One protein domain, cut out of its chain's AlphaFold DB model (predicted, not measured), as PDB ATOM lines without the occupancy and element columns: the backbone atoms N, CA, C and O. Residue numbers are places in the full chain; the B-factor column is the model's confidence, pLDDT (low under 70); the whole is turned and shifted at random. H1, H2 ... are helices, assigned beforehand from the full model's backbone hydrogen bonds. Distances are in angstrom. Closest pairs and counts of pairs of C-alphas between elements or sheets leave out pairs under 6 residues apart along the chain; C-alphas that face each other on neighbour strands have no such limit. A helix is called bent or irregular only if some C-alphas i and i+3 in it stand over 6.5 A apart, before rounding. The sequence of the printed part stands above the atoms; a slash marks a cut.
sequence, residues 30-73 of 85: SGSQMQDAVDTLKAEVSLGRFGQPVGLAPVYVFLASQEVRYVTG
ATOM      1  N   SER A  30     169.133 211.312 109.575       46.00
ATOM      2  CA  SER A  30     168.010 211.181 110.499       46.00
ATOM      3  C   SER A  30     168.140 212.068 111.741       46.00
ATOM      4  O   SER A  30     168.933 211.765 112.635       46.00
ATOM      5  N   GLY A  31     167.354 213.145 111.824       53.88
ATOM      6  CA  GLY A  31     167.330 214.023 113.003       53.88
ATOM      7  C   GLY A  31     167.079 213.275 114.323       53.88
ATOM      8  O   GLY A  31     167.407 213.785 115.389       53.88
ATOM      9  N   SER A  32     166.582 212.035 114.255       55.31
ATOM     10  CA  SER A  32     166.473 211.112 115.385       55.31
ATOM     11  C   SER A  32     167.825 210.665 115.959       55.31
ATOM     12  O   SER A  32     167.973 210.656 117.172       55.31
ATOM     13  N   GLN A  33     168.841 210.382 115.134       61.62
ATOM     14  CA  GLN A  33     170.160 209.940 115.622       61.62
ATOM     15  C   GLN A  33     170.890 211.051 116.393       61.62
ATOM     16  O   GLN A  33     171.619 210.781 117.346       61.62
ATOM     17  N   MET A  34     170.659 212.312 116.013       63.47
ATOM     18  CA  MET A  34     171.130 213.474 116.771       63.47
ATOM     19  C   MET A  34     170.384 213.599 118.105       63.47
ATOM     20  O   MET A  34     170.999 213.922 119.115       63.47
ATOM     21  N   GLN A  35     169.077 213.327 118.125       70.75
ATOM     22  CA  GLN A  35     168.255 213.451 119.326       70.75
ATOM     23  C   GLN A  35     168.628 212.411 120.395       70.75
ATOM     24  O   GLN A  35     168.817 212.780 121.552       70.75
ATOM     25  N   ASP A  36     168.855 211.154 120.001       72.50
ATOM     26  CA  ASP A  36     169.298 210.089 120.916       72.50
ATOM     27  C   ASP A  36     170.670 210.404 121.543       72.50
ATOM     28  O   ASP A  36     170.896 210.207 122.742       72.50
ATOM     29  N   ALA A  37     171.590 210.959 120.746       76.00
ATOM     30  CA  ALA A  37     172.892 211.414 121.223       76.00
ATOM     31  C   ALA A  37     172.764 212.613 122.180       76.00
ATOM     32  O   ALA A  37     173.414 212.651 123.222       76.00
ATOM     33  N   VAL A  38     171.891 213.573 121.865       78.81
ATOM     34  CA  VAL A  38     171.596 214.741 122.708       78.81
ATOM     35  C   VAL A  38     171.030 214.315 124.063       78.81
ATOM     36  O   VAL A  38     171.428 214.877 125.081       78.81
ATOM     37  N   ASP A  39     170.131 213.334 124.104       79.44
ATOM     38  CA  ASP A  39     169.520 212.879 125.354       79.44
ATOM     39  C   ASP A  39     170.473 212.016 126.195       79.44
ATOM     40  O   ASP A  39     170.501 212.159 127.419       79.44
ATOM     41  N   THR A  40     171.347 211.238 125.553       79.00
ATOM     42  CA  THR A  40     172.454 210.541 126.232       79.00
ATOM     43  C   THR A  40     173.421 211.541 126.876       79.00
ATOM     44  O   THR A  40     173.712 211.450 128.067       79.00
ATOM     45  N   LEU A  41     173.842 212.569 126.134       78.88
ATOM     46  CA  LEU A  41     174.738 213.616 126.638       78.88
ATOM     47  C   LEU A  41     174.098 214.460 127.753       78.88
ATOM     48  O   LEU A  41     174.784 214.878 128.681       78.88
ATOM     49  N   LYS A  42     172.781 214.704 127.710       77.50
ATOM     50  CA  LYS A  42     172.070 215.353 128.827       77.50
ATOM     51  C   LYS A  42     172.101 214.510 130.096       77.50
ATOM     52  O   LYS A  42     172.190 215.092 131.173       77.50
ATOM     53  N   ALA A  43     172.000 213.185 129.975       79.81
ATOM     54  CA  ALA A  43     172.031 212.274 131.115       79.81
ATOM     55  C   ALA A  43     173.419 212.214 131.779       79.81
ATOM     56  O   ALA A  43     173.502 212.023 132.990       79.81
ATOM     57  N   GLU A  44     174.495 212.423 131.015       80.44
ATOM     58  CA  GLU A  44     175.869 212.501 131.538       80.44
ATOM     59  C   GLU A  44     176.179 213.830 132.249       80.44
ATOM     60  O   GLU A  44     177.096 213.912 133.070       80.44
ATOM     61  N   VAL A  45     175.434 214.898 131.955       79.56
ATOM     62  CA  VAL A  45     175.598 216.186 132.639       79.56
ATOM     63  C   VAL A  45     174.827 216.170 133.954       79.56
ATOM     64  O   VAL A  45     173.608 216.039 133.966       79.56
ATOM     65  N   SER A  46     175.518 216.422 135.070       77.69
ATOM     66  CA  SER A  46     174.922 216.424 136.418       77.69
ATOM     67  C   SER A  46     173.715 217.367 136.574       77.69
ATOM     68  O   SER A  46     172.813 217.117 137.369       77.69
ATOM     69  N   LEU A  47     173.670 218.459 135.803       79.81
ATOM     70  CA  LEU A  47     172.552 219.410 135.788       79.81
ATOM     71  C   LEU A  47     171.379 219.010 134.874       79.81
ATOM     72  O   LEU A  47     170.398 219.756 134.812       79.81
ATOM     73  N   GLY A  48     171.471 217.898 134.135       80.12
ATOM     74  CA  GLY A  48     170.413 217.381 133.253       80.12
ATOM     75  C   GLY A  48     170.043 218.301 132.083       80.12
ATOM     76  O   GLY A  48     169.033 218.100 131.410       80.12
ATOM     77  N   ARG A  49     170.833 219.357 131.853       82.19
ATOM     78  CA  ARG A  49     170.640 220.345 130.791       82.19
ATOM     79  C   ARG A  49     171.982 220.815 130.257       82.19
ATOM     80  O   ARG A  49     172.953 220.913 131.004       82.19
ATOM     81  N   PHE A  50     172.002 221.208 128.989       82.94
ATOM     82  CA  PHE A  50     173.167 221.872 128.420       82.94
ATOM     83  C   PHE A  50     173.335 223.282 128.977       82.94
ATOM     84  O   PHE A  50     172.358 223.997 129.234       82.94
ATOM     85  N   GLY A  51     174.596 223.687 129.121       80.44
ATOM     86  CA  GLY A  51     174.949 225.062 129.428       80.44
ATOM     87  C   GLY A  51     174.442 225.986 128.328       80.44
ATOM     88  O   GLY A  51     174.825 225.858 127.170       80.44
ATOM     89  N   GLN A  52     173.561 226.912 128.691       86.19
ATOM     90  CA  GLN A  52     173.198 228.015 127.811       86.19
ATOM     91  C   GLN A  52     174.225 229.142 127.983       86.19
ATOM     92  O   GLN A  52     174.649 229.382 129.118       86.19
ATOM     93  N   PRO A  53     174.583 229.888 126.923       81.69
ATOM     94  CA  PRO A  53     175.550 230.986 127.018       81.69
ATOM     95  C   PRO A  53     175.182 232.026 128.085       81.69
ATOM     96  O   PRO A  53     176.049 232.553 128.778       81.69
ATOM     97  N   VAL A  54     173.878 232.255 128.286       86.31
ATOM     98  CA  VAL A  54     173.360 233.149 129.333       86.31
ATOM     99  C   VAL A  54     173.781 232.728 130.744       86.31
ATOM    100  O   VAL A  54     173.971 233.583 131.601       86.31
ATOM    101  N   GLY A  55     173.987 231.433 130.992       84.06
ATOM    102  CA  GLY A  55     174.444 230.932 132.288       84.06
ATOM    103  C   GLY A  55     175.915 231.237 132.582       84.06
ATOM    104  O   GLY A  55     176.295 231.258 133.747       84.06
ATOM    105  N   LEU A  56     176.731 231.501 131.553       84.50
ATOM    106  CA  LEU A  56     178.152 231.836 131.707       84.50
ATOM    107  C   LEU A  56     178.403 233.336 131.864       84.50
ATOM    108  O   LEU A  56     179.380 233.726 132.498       84.50
ATOM    109  N   ALA A  57     177.526 234.183 131.324       89.69
ATOM    110  CA  ALA A  57     177.691 235.637 131.362       89.69
ATOM    111  C   ALA A  57     177.957 236.211 132.775       89.69
ATOM    112  O   ALA A  57     178.861 237.041 132.900       89.69
ATOM    113  N   PRO A  58     177.281 235.762 133.854       87.88
ATOM    114  CA  PRO A  58     177.540 236.271 135.201       87.88
ATOM    115  C   PRO A  58     178.970 236.026 135.697       87.88
ATOM    116  O   PRO A  58     179.488 236.843 136.449       87.88
ATOM    117  N   VAL A  59     179.633 234.948 135.257       89.25
ATOM    118  CA  VAL A  59     181.021 234.637 135.652       89.25
ATOM    119  C   VAL A  59     181.984 235.686 135.099       89.25
ATOM    120  O   VAL A  59     182.862 236.162 135.811       89.25
ATOM    121  N   TYR A  60     181.784 236.111 133.852       87.69
ATOM    122  CA  TYR A  60     182.596 237.167 133.245       87.69
ATOM    123  C   TYR A  60     182.355 238.526 133.898       87.69
ATOM    124  O   TYR A  60     183.302 239.267 134.146       87.69
ATOM    125  N   VAL A  61     181.095 238.840 134.208       91.00
ATOM    126  CA  VAL A  61     180.745 240.082 134.911       91.00
ATOM    127  C   VAL A  61     181.359 240.101 136.309       91.00
ATOM    128  O   VAL A  61     181.889 241.128 136.723       91.00
ATOM    129  N   PHE A  62     181.345 238.963 137.008       90.75
ATOM    130  CA  PHE A  62     182.017 238.813 138.291       90.75
ATOM    131  C   PHE A  62     183.514 239.089 138.158       90.75
ATOM    132  O   PHE A  62     184.007 239.987 138.823       90.75
ATOM    133  N   LEU A  63     184.228 238.425 137.245       88.50
ATOM    134  CA  LEU A  63     185.675 238.634 137.076       88.50
ATOM    135  C   LEU A  63     186.051 240.062 136.655       88.50
ATOM    136  O   LEU A  63     187.126 240.542 137.002       88.50
ATOM    137  N   ALA A  64     185.172 240.756 135.936       89.94
ATOM    138  CA  ALA A  64     185.361 242.161 135.586       89.94
ATOM    139  C   ALA A  64     185.039 243.131 136.742       89.94
ATOM    140  O   ALA A  64     185.356 244.320 136.657       89.94
ATOM    141  N   SER A  65     184.387 242.657 137.807       91.75
ATOM    142  CA  SER A  65     183.966 243.489 138.931       91.75
ATOM    143  C   SER A  65     185.154 244.001 139.741       91.75
ATOM    144  O   SER A  65     186.172 243.338 139.941       91.75
ATOM    145  N   GLN A  66     184.974 245.194 140.306       91.12
ATOM    146  CA  GLN A  66     185.933 245.801 141.223       91.12
ATOM    147  C   GLN A  66     186.099 245.025 142.536       91.12
ATOM    148  O   GLN A  66     187.039 245.306 143.277       91.12
ATOM    149  N   GLU A  67     185.205 244.085 142.830       87.69
ATOM    150  CA  GLU A  67     185.255 243.248 144.030       87.69
ATOM    151  C   GLU A  67     186.327 242.154 143.939       87.69
ATOM    152  O   GLU A  67     186.801 241.671 144.962       87.69
ATOM    153  N   VAL A  68     186.765 241.799 142.725       89.25
ATOM    154  CA  VAL A  68     187.622 240.626 142.477       89.25
ATOM    155  C   VAL A  68     189.025 240.997 141.985       89.25
ATOM    156  O   VAL A  68     189.729 240.191 141.389       89.25
ATOM    157  N   ARG A  69     189.485 242.215 142.298       84.50
ATOM    158  CA  ARG A  69     190.772 242.795 141.844       84.50
ATOM    159  C   ARG A  69     192.028 241.990 142.201       84.50
ATOM    160  O   ARG A  69     193.082 242.253 141.630       84.50
ATOM    161  N   TYR A  70     191.934 241.064 143.151       87.00
ATOM    162  CA  TYR A  70     193.045 240.213 143.590       87.00
ATOM    163  C   TYR A  70     192.998 238.793 143.016       87.00
ATOM    164  O   TYR A  70     193.905 238.006 143.271       87.00
ATOM    165  N   VAL A  71     191.965 238.450 142.244       84.88
ATOM    166  CA  VAL A  71     191.859 237.150 141.576       84.88
ATOM    167  C   VAL A  71     192.513 237.271 140.205       84.88
ATOM    168  O   VAL A  71     191.922 237.755 139.243       84.88
ATOM    169  N   THR A  72     193.785 236.882 140.138       85.62
ATOM    170  CA  THR A  72     194.613 236.950 138.928       85.62
ATOM    171  C   THR A  72     195.291 235.611 138.683       85.62
ATOM    172  O   THR A  72     195.831 235.033 139.619       85.62
ATOM    173  N   GLY A  73     195.316 235.144 137.432       86.75
ATOM    174  CA  GLY A  73     195.951 233.868 137.068       86.75
ATOM    175  C   GLY A  73     195.127 232.618 137.403       86.75
ATOM    176  O   GLY A  73     195.586 231.512 137.141       86.75
TER     177      GLY A  73
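Overview. This is residues 30 to 73 of the 85 residues of the protein "Short-chain alcohol dehydrogenase" of Methylobacterium sp. GXF4 (UniProt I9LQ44). Two separate helices, H1 and then H2, follow one another along a long thin rod, joined by a looping link, with a hooked tail after H2. The helices do not pack on each other, and there is no core. The printed part has 44 residues with two named helices and no named strand, all helix by class. It is extended, with a radius of gyration of the C-alphas of 16.7 A, and spans 49 by 17 by 17 A.

Along the chain. Find C-alpha 31 at (167.330, 214.023, 113.003); from there H1, residues 31 to 44, runs 20.5 A. Go on to C-alpha 53 at (175.550, 230.986, 127.018), where H2, residues 53 to 64, begins; it runs 17.2 A to C-alpha 64 at (185.361, 242.161, 135.586). H2 is only just irregular: C-alphas 55 and 58 are 6.8 A apart.

Arrangement. H1 and H2 are apart, with a short link of 8 residues between them. In H1 every O i to N i+4 pair is within hydrogen-bond range; in H2, 5 of 8 are. Residues 51 to 62, of which 53 to 62 belong to H2, stand free.

Size, cuts and confidence. Look at Ser 30 and Tyr 70 for the two C-alphas farthest apart, 50.6 A. The printed part has no cut. Mean pLDDT of the printed part is 80.5; residues 30 to 34 are under 70.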